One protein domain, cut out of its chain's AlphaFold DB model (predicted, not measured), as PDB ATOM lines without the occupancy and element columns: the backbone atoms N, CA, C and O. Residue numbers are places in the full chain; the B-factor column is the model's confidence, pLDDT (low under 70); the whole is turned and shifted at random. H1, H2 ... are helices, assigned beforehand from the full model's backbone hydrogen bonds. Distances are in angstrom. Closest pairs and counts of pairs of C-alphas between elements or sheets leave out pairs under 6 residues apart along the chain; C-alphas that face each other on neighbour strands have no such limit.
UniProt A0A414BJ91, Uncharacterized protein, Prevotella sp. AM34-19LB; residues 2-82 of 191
ATOM      1  N   LYS A   2      19.321  15.836  -7.371       55.72
ATOM      2  CA  LYS A   2      18.230  15.915  -6.378       55.72
ATOM      3  C   LYS A   2      16.973  15.122  -6.774       55.72
ATOM      4  O   LYS A   2      16.258  14.670  -5.892       55.72
ATOM      5  N   THR A   3      16.719  14.919  -8.070       69.31
ATOM      6  CA  THR A   3      15.505  14.250  -8.575       69.31
ATOM      7  C   THR A   3      15.820  12.903  -9.223       69.31
ATOM      8  O   THR A   3      16.908  12.720  -9.770       69.31
ATOM      9  N   LYS A   4      14.855  11.970  -9.181       64.38
ATOM     10  CA  LYS A   4      14.944  10.639  -9.812       64.38
ATOM     11  C   LYS A   4      15.303  10.748 -11.302       64.38
ATOM     12  O   LYS A   4      16.306  10.187 -11.720       64.38
ATOM     13  N   ILE A   5      14.586  11.601 -12.034       65.81
ATOM     14  CA  ILE A   5      14.778  11.838 -13.476       65.81
ATOM     15  C   ILE A   5      16.199  12.336 -13.792       65.81
ATOM     16  O   ILE A   5      16.838  11.857 -14.719       65.81
ATOM     17  N   LYS A   6      16.759  13.251 -12.983       70.44
ATOM     18  CA  LYS A   6      18.140  13.730 -13.191       70.44
ATOM     19  C   LYS A   6      19.190  12.636 -12.960       70.44
ATOM     20  O   LYS A   6      20.273  12.726 -13.526       70.44
ATOM     21  N   ARG A   7      18.908  11.640 -12.114       70.69
ATOM     22  CA  ARG A   7      19.808  10.494 -11.876       70.69
ATOM     23  C   ARG A   7      19.730   9.498 -13.021       70.69
ATOM     24  O   ARG A   7      20.765   9.060 -13.499       70.69
ATOM     25  N   GLU A   8      18.513   9.194 -13.455       63.62
ATOM     26  CA  GLU A   8      18.229   8.344 -14.609       63.62
ATOM     27  C   GLU A   8      18.902   8.897 -15.864       63.62
ATOM     28  O   GLU A   8      19.730   8.212 -16.453       63.62
ATOM     29  N   ASN A   9      18.678  10.172 -16.190       72.88
ATOM     30  CA  ASN A   9      19.302  10.811 -17.350       72.88
ATOM     31  C   ASN A   9      20.832  10.810 -17.268       72.88
ATOM     32  O   ASN A   9      21.499  10.592 -18.272       72.88
ATOM     33  N   PHE A  10      21.403  11.014 -16.077       74.88
ATOM     34  CA  PHE A  10      22.854  10.979 -15.902       74.88
ATOM     35  C   PHE A  10      23.436   9.570 -16.080       74.88
ATOM     36  O   PHE A  10      24.498   9.401 -16.676       74.88
ATOM     37  N   LEU A  11      22.746   8.545 -15.579       70.19
ATOM     38  CA  LEU A  11      23.161   7.154 -15.746       70.19
ATOM     39  C   LEU A  11      22.951   6.651 -17.179       70.19
ATOM     40  O   LEU A  11      23.707   5.782 -17.604       70.19
ATOM     41  N   MET A  12      22.002   7.230 -17.918       75.75
ATOM     42  CA  MET A  12      21.730   6.932 -19.328       75.75
ATOM     43  C   MET A  12      22.717   7.575 -20.312       75.75
ATOM     44  O   MET A  12      22.706   7.215 -21.485       75.75
ATOM     45  N   LEU A  13      23.589   8.491 -19.870       78.88
ATOM     46  CA  LEU A  13      24.645   9.016 -20.739       78.88
ATOM     47  C   LEU A  13      25.558   7.865 -21.206       78.88
ATOM     48  O   LEU A  13      25.949   7.045 -20.363       78.88
ATOM     49  N   PRO A  14      25.936   7.796 -22.498       78.69
ATOM     50  CA  PRO A  14      26.835   6.777 -23.042       78.69
ATOM     51  C   PRO A  14      28.290   7.074 -22.641       78.69
ATOM     52  O   PRO A  14      29.144   7.345 -23.472       78.69
ATOM     53  N   ALA A  15      28.549   7.081 -21.337       80.69
ATOM     54  CA  ALA A  15      29.854   7.298 -20.729       80.69
ATOM     55  C   ALA A  15      30.138   6.176 -19.728       80.69
ATOM     56  O   ALA A  15      29.217   5.645 -19.084       80.69
ATOM     57  N   SER A  16      31.413   5.830 -19.582       85.38
ATOM     58  CA  SER A  16      31.866   4.836 -18.617       85.38
ATOM     59  C   SER A  16      31.525   5.261 -17.182       85.38
ATOM     60  O   SER A  16      31.363   6.443 -16.861       85.38
ATOM     61  N   ASN A  17      31.429   4.291 -16.269       83.19
ATOM     62  CA  ASN A  17      31.158   4.585 -14.856       83.19
ATOM     63  C   ASN A  17      32.253   5.458 -14.218       83.19
ATOM     64  O   ASN A  17      31.966   6.228 -13.300       83.19
ATOM     65  N   LEU A  18      33.485   5.365 -14.728       84.12
ATOM     66  CA  LEU A  18      34.623   6.159 -14.279       84.12
ATOM     67  C   LEU A  18      34.491   7.622 -14.714       84.12
ATOM     68  O   LEU A  18      34.598   8.509 -13.871       84.12
ATOM     69  N   GLU A  19      34.179   7.890 -15.983       87.00
ATOM     70  CA  GLU A  19      33.958   9.259 -16.481       87.00
ATOM     71  C   GLU A  19      32.793   9.937 -15.755       87.00
ATOM     72  O   GLU A  19      32.890  11.092 -15.339       87.00
ATOM     73  N   LYS A  20      31.708   9.192 -15.511       85.50
ATOM     74  CA  LYS A  20      30.567   9.656 -14.710       85.50
ATOM     75  C   LYS A  20      30.981  10.016 -13.281       85.50
ATOM     76  O   LYS A  20      30.543  11.037 -12.745       85.50
ATOM     77  N   TYR A  21      31.820   9.196 -12.652       86.31
ATOM     78  CA  TYR A  21      32.333   9.479 -11.314       86.31
ATOM     79  C   TYR A  21      33.233  10.723 -11.298       86.31
ATOM     80  O   TYR A  21      33.021  11.605 -10.466       86.31
ATOM     81  N   LEU A  22      34.170  10.838 -12.243       85.56
ATOM     82  CA  LEU A  22      35.062  11.995 -12.360       85.56
ATOM     83  C   LEU A  22      34.294  13.289 -12.632       85.56
ATOM     84  O   LEU A  22      34.540  14.286 -11.962       85.56
ATOM     85  N   GLY A  23      33.311  13.270 -13.534       84.94
ATOM     86  CA  GLY A  23      32.464  14.433 -13.806       84.94
ATOM     87  C   GLY A  23      31.685  14.883 -12.567       84.94
ATOM     88  O   GLY A  23      31.594  16.076 -12.276       84.94
ATOM     89  N   ARG A  24      31.176  13.933 -11.770       83.94
ATOM     90  CA  ARG A  24      30.552  14.247 -10.476       83.94
ATOM     91  C   ARG A  24      31.560  14.839  -9.494       83.94
ATOM     92  O   ARG A  24      31.206  15.794  -8.804       83.94
ATOM     93  N   LEU A  25      32.754  14.258  -9.396       85.62
ATOM     94  CA  LEU A  25      33.797  14.715  -8.486       85.62
ATOM     95  C   LEU A  25      34.199  16.149  -8.840       85.62
ATOM     96  O   LEU A  25      34.065  17.014  -7.987       85.62
ATOM     97  N   LEU A  26      34.528  16.426 -10.103       86.38
ATOM     98  CA  LEU A  26      34.844  17.770 -10.600       86.38
ATOM     99  C   LEU A  26      33.723  18.779 -10.335       86.38
ATOM    100  O   LEU A  26      33.979  19.895  -9.892       86.38
ATOM    101  N   ASN A  27      32.466  18.395 -10.562       85.56
ATOM    102  CA  ASN A  27      31.344  19.289 -10.296       85.56
ATOM    103  C   ASN A  27      31.181  19.599  -8.796       85.56
ATOM    104  O   ASN A  27      30.794  20.707  -8.438       85.56
ATOM    105  N   ILE A  28      31.438  18.633  -7.911       83.00
ATOM    106  CA  ILE A  28      31.367  18.853  -6.459       83.00
ATOM    107  C   ILE A  28      32.552  19.691  -5.983       83.00
ATOM    108  O   ILE A  28      32.360  20.563  -5.143       83.00
ATOM    109  N   THR A  29      33.747  19.457  -6.517       84.94
ATOM    110  CA  THR A  29      34.966  20.138  -6.082       84.94
ATOM    111  C   THR A  29      35.059  21.530  -6.680       84.94
ATOM    112  O   THR A  29      34.921  22.506  -5.957       84.94
ATOM    113  N   VAL A  30      35.205  21.645  -8.000       86.31
ATOM    114  CA  VAL A  30      35.370  22.926  -8.698       86.31
ATOM    115  C   VAL A  30      34.069  23.721  -8.672       86.31
ATOM    116  O   VAL A  30      34.060  24.889  -8.294       86.31
ATOM    117  N   GLY A  31      32.950  23.078  -9.022       85.44
ATOM    118  CA  GLY A  31      31.643  23.738  -9.020       85.44
ATOM    119  C   GLY A  31      31.203  24.149  -7.613       85.44
ATOM    120  O   GLY A  31      30.707  25.257  -7.423       85.44
ATOM    121  N   GLY A  32      31.430  23.290  -6.615       83.88
ATOM    122  CA  GLY A  32      31.174  23.619  -5.212       83.88
ATOM    123  C   GLY A  32      32.054  24.760  -4.711       83.88
ATOM    124  O   GLY A  32      31.530  25.700  -4.121       83.88
ATOM    125  N   LEU A  33      33.356  24.723  -5.009       85.38
ATOM    126  CA  LEU A  33      34.313  25.757  -4.618       85.38
ATOM    127  C   LEU A  33      33.919  27.122  -5.193       85.38
ATOM    128  O   LEU A  33      33.793  28.081  -4.435       85.38
ATOM    129  N   LEU A  34      33.632  27.205  -6.495       88.69
ATOM    130  CA  LEU A  34      33.197  28.451  -7.138       88.69
ATOM    131  C   LEU A  34      31.913  29.009  -6.513       88.69
ATOM    132  O   LEU A  34      31.830  30.206  -6.245       88.69
ATOM    133  N   LEU A  35      30.932  28.146  -6.232       88.50
ATOM    134  CA  LEU A  35      29.696  28.557  -5.565       88.50
ATOM    135  C   LEU A  35      29.956  29.066  -4.145       88.50
ATOM    136  O   LEU A  35      29.375  30.074  -3.754       88.50
ATOM    137  N   THR A  36      30.827  28.400  -3.381       86.19
ATOM    138  CA  THR A  36      31.180  28.852  -2.030       86.19
ATOM    139  C   THR A  36      31.937  30.173  -2.045       86.19
ATOM    140  O   THR A  36      31.579  31.044  -1.266       86.19
ATOM    141  N   LEU A  37      32.892  30.370  -2.961       87.38
ATOM    142  CA  LEU A  37      33.609  31.642  -3.107       87.38
ATOM    143  C   LEU A  37      32.671  32.784  -3.509       87.38
ATOM    144  O   LEU A  37      32.729  33.867  -2.938       87.38
ATOM    145  N   GLY A  38      31.774  32.544  -4.468       89.94
ATOM    146  CA  GLY A  38      30.772  33.539  -4.846       89.94
ATOM    147  C   GLY A  38      29.860  33.895  -3.670       89.94
ATOM    148  O   GLY A  38      29.621  35.071  -3.403       89.94
ATOM    149  N   ALA A  39      29.397  32.890  -2.925       90.19
ATOM    150  CA  ALA A  39      28.550  33.096  -1.756       90.19
ATOM    151  C   ALA A  39      29.270  33.846  -0.625       90.19
ATOM    152  O   ALA A  39      28.655  34.716  -0.014       90.19
ATOM    153  N   THR A  40      30.546  33.553  -0.352       88.19
ATOM    154  CA  THR A  40      31.312  34.248   0.694       88.19
ATOM    155  C   THR A  40      31.584  35.699   0.331       88.19
ATOM    156  O   THR A  40      31.438  36.551   1.197       88.19
ATOM    157  N   ILE A  41      31.905  36.007  -0.929       89.62
ATOM    158  CA  ILE A  41      32.095  37.394  -1.385       89.62
ATOM    159  C   ILE A  41      30.799  38.195  -1.226       89.62
ATOM    160  O   ILE A  41      30.814  39.302  -0.691       89.62
ATOM    161  N   ILE A  42      29.664  37.627  -1.647       91.50
ATOM    162  CA  ILE A  42      28.356  38.282  -1.502       91.50
ATOM    163  C   ILE A  42      28.006  38.460  -0.019       91.50
ATOM    164  O   ILE A  42      27.554  39.532   0.377       91.50
ATOM    165  N   ALA A  43      28.224  37.434   0.807       90.06
ATOM    166  CA  ALA A  43      27.954  37.498   2.241       90.06
ATOM    167  C   ALA A  43      28.820  38.550   2.948       90.06
ATOM    168  O   ALA A  43      28.299  39.303   3.765       90.06
ATOM    169  N   ASP A  44      30.104  38.644   2.599       89.69
ATOM    170  CA  ASP A  44      31.030  39.634   3.153       89.69
ATOM    171  C   ASP A  44      30.643  41.057   2.726       89.69
ATOM    172  O   ASP A  44      30.657  41.973   3.542       89.69
ATOM    173  N   PHE A  45      30.183  41.244   1.484       87.25
ATOM    174  CA  PHE A  45      29.656  42.534   1.031       87.25
ATOM    175  C   PHE A  45      28.388  42.947   1.793       87.25
ATOM    176  O   PHE A  45      28.254  44.095   2.215       87.25
ATOM    177  N   ILE A  46      27.463  42.005   2.008       89.31
ATOM    178  CA  ILE A  46      26.257  42.244   2.810       89.31
ATOM    179  C   ILE A  46      26.647  42.588   4.253       89.31
ATOM    180  O   ILE A  46      26.162  43.583   4.787       89.31
ATOM    181  N   GLN A  47      27.542  41.811   4.870       87.88
ATOM    182  CA  GLN A  47      28.056  42.075   6.217       87.88
ATOM    183  C   GLN A  47      28.671  43.473   6.305       87.88
ATOM    184  O   GLN A  47      28.354  44.225   7.224       87.88
ATOM    185  N   PHE A  48      29.497  43.846   5.330       83.94
ATOM    186  CA  PHE A  48      30.122  45.160   5.255       83.94
ATOM    187  C   PHE A  48      29.086  46.291   5.197       83.94
ATOM    188  O   PHE A  48      29.217  47.277   5.922       83.94
ATOM    189  N   LEU A  49      28.013  46.124   4.413       85.62
ATOM    190  CA  LEU A  49      26.915  47.090   4.334       85.62
ATOM    191  C   LEU A  49      26.167  47.232   5.670       85.62
ATOM    192  O   LEU A  49      25.884  48.348   6.101       85.62
ATOM    193  N   PHE A  50      25.885  46.117   6.351       85.12
ATOM    194  CA  PHE A  50      25.252  46.133   7.674       85.12
ATOM    195  C   PHE A  50      26.135  46.778   8.746       85.12
ATOM    196  O   PHE A  50      25.620  47.491   9.610       85.12
ATOM    197  N   SER A  51      27.454  46.586   8.682       84.50
ATOM    198  CA  SER A  51      28.396  47.185   9.632       84.50
ATOM    199  C   SER A  51      28.357  48.716   9.613       84.50
ATOM    200  O   SER A  51      28.515  49.325  10.667       84.50
ATOM    201  N   PHE A  52      28.072  49.355   8.471       81.06
ATOM    202  CA  PHE A  52      27.882  50.815   8.417       81.06
ATOM    203  C   PHE A  52      26.660  51.312   9.188       81.06
ATOM    204  O   PHE A  52      26.658  52.450   9.649       81.06
ATOM    205  N   ILE A  53      25.631  50.477   9.324       83.62
ATOM    206  CA  ILE A  53      24.381  50.842   9.994       83.62
ATOM    207  C   ILE A  53      24.481  50.575  11.500       83.62
ATOM    208  O   ILE A  53      24.030  51.388  12.301       83.62
ATOM    209  N   LEU A  54      25.050  49.428  11.884       81.38
ATOM    210  CA  LEU A  54      25.019  48.934  13.265       81.38
ATOM    211  C   LEU A  54      26.206  49.399  14.117       81.38
ATOM    212  O   LEU A  54      26.022  49.670  15.302       81.38
ATOM    213  N   THR A  55      27.405  49.505  13.535       76.94
ATOM    214  CA  THR A  55      28.636  49.787  14.290       76.94
ATOM    215  C   THR A  55      29.514  50.787  13.533       76.94
ATOM    216  O   THR A  55      30.438  50.389  12.815       76.94
ATOM    217  N   PRO A  56      29.272  52.100  13.694       71.88
ATOM    218  CA  PRO A  56      30.124  53.123  13.102       71.88
ATOM    219  C   PRO A  56      31.561  52.978  13.631       71.88
ATOM    220  O   PRO A  56      31.799  53.136  14.827       71.88
ATOM    221  N   GLY A  57      32.519  52.659  12.753       70.19
ATOM    222  CA  GLY A  57      33.951  52.642  13.081       70.19
ATOM    223  C   GLY A  57      34.641  51.274  13.106       70.19
ATOM    224  O   GLY A  57      35.870  51.245  13.137       70.19
ATOM    225  N   LEU A  58      33.916  50.149  13.034       66.69
ATOM    226  CA  LEU A  58      34.529  48.815  12.931       66.69
ATOM    227  C   LEU A  58      34.144  48.145  11.608       66.69
ATOM    228  O   LEU A  58      33.203  47.361  11.520       66.69
ATOM    229  N   HIS A  59      34.892  48.485  10.559       71.12
ATOM    230  CA  HIS A  59      34.683  47.975   9.205       71.12
ATOM    231  C   HIS A  59      35.765  46.951   8.871       71.12
ATOM    232  O   HIS A  59      36.820  47.293   8.341       71.12
ATOM    233  N   THR A  60      35.523  45.685   9.205       71.62
ATOM    234  CA  THR A  60      36.408  44.584   8.816       71.62
ATOM    235  C   THR A  60      35.723  43.724   7.759       71.62
ATOM    236  O   THR A  60      34.543  43.400   7.873       71.62
ATOM    237  N   SER A  61      36.467  43.391   6.705       78.94
ATOM    238  CA  SER A  61      36.054  42.456   5.657       78.94
ATOM    239  C   SER A  61      36.850  41.168   5.820       78.94
ATOM    240  O   SER A  61      38.076  41.187   5.988       78.94
ATOM    241  N   ILE A  62      36.152  40.038   5.782       80.94
ATOM    242  CA  ILE A  62      36.763  38.714   5.907       80.94
ATOM    243  C   ILE A  62      37.531  38.378   4.625       80.94
ATOM    244  O   ILE A  62      38.635  37.836   4.695       80.94
ATOM    245  N   THR A  63      36.989  38.731   3.454       83.50
ATOM    246  CA  THR A  63      37.646  38.461   2.166       83.50
ATOM    247  C   THR A  63      38.935  39.256   2.002       83.50
ATOM    248  O   THR A  63      39.930  38.706   1.529       83.50
ATOM    249  N   TRP A  64      38.958  40.510   2.459       79.81
ATOM    250  CA  TRP A  64      40.157  41.342   2.419       79.81
ATOM    251  C   TRP A  64      41.281  40.774   3.289       79.81
ATOM    252  O   TRP A  64      42.401  40.605   2.813       79.81
ATOM    253  N   ASN A  65      40.973  40.397   4.533       81.38
ATOM    254  CA  ASN A  65      41.948  39.777   5.435       81.38
ATOM    255  C   ASN A  65      42.476  38.441   4.895       81.38
ATOM    256  O   ASN A  65      43.655  38.128   5.040       81.38
ATOM    257  N   PHE A  66      41.619  37.653   4.248       80.00
ATOM    258  CA  PHE A  66      42.043  36.413   3.608       80.00
ATOM    259  C   PHE A  66      42.988  36.669   2.424       80.00
ATOM    260  O   PHE A  66      43.983  35.964   2.261       80.00
ATOM    261  N   LEU A  67      42.725  37.701   1.618       81.75
ATOM    262  CA  LEU A  67      43.566  38.051   0.475       81.75
ATOM    263  C   LEU A  67      44.944  38.570   0.909       81.75
ATOM    264  O   LEU A  67      45.952  38.186   0.315       81.75
ATOM    265  N   THR A  68      45.007  39.394   1.958       81.25
ATOM    266  CA  THR A  68      46.286  39.864   2.514       81.25
ATOM    267  C   THR A  68      47.065  38.730   3.170       81.25
ATOM    268  O   THR A  68      48.276  38.652   2.984       81.25
ATOM    269  N   PHE A  69      46.389  37.804   3.857       78.69
ATOM    270  CA  PHE A  69      47.008  36.588   4.388       78.69
ATOM    271  C   PHE A  69      47.636  35.736   3.278       78.69
ATOM    272  O   PHE A  69      48.792  35.341   3.390       78.69
ATOM    273  N   ILE A  70      46.913  35.506   2.178       76.00
ATOM    274  CA  ILE A  70      47.439  34.777   1.019       76.00
ATOM    275  C   ILE A  70      48.631  35.514   0.399       76.00
ATOM    276  O   ILE A  70      49.670  34.902   0.154       76.00
ATOM    277  N   GLY A  71      48.496  36.818   0.146       72.94
ATOM    278  CA  GLY A  71      49.550  37.627  -0.464       72.94
ATOM    279  C   GLY A  71      50.833  37.634   0.368       72.94
ATOM    280  O   GLY A  71      51.914  37.404  -0.167       72.94
ATOM    281  N   ASN A  72      50.708  37.814   1.684       72.44
ATOM    282  CA  ASN A  72      51.842  37.782   2.606       72.44
ATOM    283  C   ASN A  72      52.423  36.368   2.742       72.44
ATOM    284  O   ASN A  72      53.640  36.215   2.715       72.44
ATOM    285  N   GLY A  73      51.579  35.331   2.780       64.94
ATOM    286  CA  GLY A  73      52.014  33.935   2.817       64.94
ATOM    287  C   GLY A  73      52.847  33.535   1.596       64.94
ATOM    288  O   GLY A  73      53.889  32.908   1.747       64.94
ATOM    289  N   PHE A  74      52.470  33.961   0.385       60.34
ATOM    290  CA  PHE A  74      53.287  33.727  -0.816       60.34
ATOM    291  C   PHE A  74      54.639  34.460  -0.777       60.34
ATOM    292  O   PHE A  74      55.637  33.950  -1.287       60.34
ATOM    293  N   VAL A  75      54.687  35.649  -0.173       60.88
ATOM    294  CA  VAL A  75      55.924  36.432  -0.023       60.88
ATOM    295  C   VAL A  75      56.850  35.825   1.035       60.88
ATOM    296  O   VAL A  75      58.068  35.833   0.846       60.88
ATOM    297  N   GLU A  76      56.305  35.276   2.120       58.41
ATOM    298  CA  GLU A  76      57.079  34.593   3.165       58.41
ATOM    299  C   GLU A  76      57.605  33.229   2.700       58.41
ATOM    300  O   GLU A  76      58.786  32.945   2.895       58.41
ATOM    301  N   VAL A  77      56.804  32.447   1.965       57.06
ATOM    302  CA  VAL A  77      57.228  31.166   1.358       57.06
ATOM    303  C   VAL A  77      58.426  31.342   0.412       57.06
ATOM    304  O   VAL A  77      59.297  30.478   0.352       57.06
ATOM    305  N   ASN A  78      58.532  32.479  -0.282       54.34
ATOM    306  CA  ASN A  78      59.675  32.778  -1.153       54.34
ATOM    307  C   ASN A  78      60.972  33.123  -0.398       54.34
ATOM    308  O   ASN A  78      62.043  33.111  -1.005       54.34
ATOM    309  N   LYS A  79      60.907  33.451   0.900       55.66
ATOM    310  CA  LYS A  79      62.088  33.794   1.716       55.66
ATOM    311  C   LYS A  79      62.647  32.598   2.492       55.66
ATOM    312  O   LYS A  79      63.821  32.619   2.853       55.66
ATOM    313  N   SER A  80      61.847  31.555   2.703       53.53
ATOM    314  CA  SER A  80      62.216  30.338   3.427       53.53
ATOM    315  C   SER A  80      62.061  29.106   2.529       53.53
ATOM    316  O   SER A  80      61.024  28.451   2.516       53.53
ATOM    317  N   ALA A  81      63.116  28.730   1.807       52.56
ATOM    318  CA  ALA A  81      63.182  27.450   1.086       52.56
ATOM    319  C   ALA A  81      63.187  26.194   2.010       52.56
ATOM    320  O   ALA A  81      63.477  25.092   1.556       52.56
ATOM    321  N   LEU A  82      62.875  26.345   3.299       51.59
ATOM    322  CA  LEU A  82      62.795  25.332   4.357       51.59
ATOM    323  C   LEU A  82      61.535  25.693   5.168       51.59
ATOM    324  O   LEU A  82      61.483  26.795   5.695       51.59
TER     325      LEU A  82
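Overview. This is residues 2 to 82 of the 191 residues of an uncharacterized protein of Prevotella sp. AM34-19LB (UniProt A0A414BJ91). One long helix, H2, makes the length of a flat, open shape, with a short helix, H1, near its first end and a second helix, H3, sticking out with residues 65 to 77 from the other side of H2. After H2 the link folds back, and H3 begins beside residues 40 to 44 of H2, then points away from it. The printed part has 81 residues, with three named helices in the order H1, H2, H3 and no named strand; the class is all helix. It is extended, with a radius of gyration of the C-alphas of 20.7 A and spans of 57 by 45 by 11 A.

Arrangement. Look first at H1, residues 4 to 11, and H2, residues 17 to 54, which a tight link joins. They are close but not clearly touching; their closest C-alphas, of Leu 11 and Lys 20, are 7.9 A apart. They run opposite ways at a steep tilt of 52 degrees. Go on to H3, residues 62 to 77, which touches H2 with residues 62 to 63 alone, at residues 40 to 44 of H2. The closest C-alphas, of Asp 44 and Ile 62, are 6.4 A apart, and the two helices run opposite ways at a steep tilt of 63 degrees. H1 and H3 are apart. In H1 and H3 every O i to N i+4 pair is within hydrogen-bond range; in H2, 33 of 34 are.

Along the chain. Find C-alpha 4 at (14.944, 10.639, -9.812), where H1 begins; it runs 10.7 A to C-alpha 11. From C-alpha 17 at (31.158, 4.585, -14.856), H2 runs 52.9 A to C-alpha 54. H3 runs 22.3 A from C-alpha 62 to C-alpha 77 at (57.228, 31.166, 1.358).

Size, cuts and confidence. The C-alphas farthest apart, of Pro 14 and Pro 56, are 58.9 A apart. The printed part has no cut, and no link is long. The mean pLDDT of the printed part is 77.8; look for values under 70 at residues 2 to 5, 8, 58 and 73 to 82.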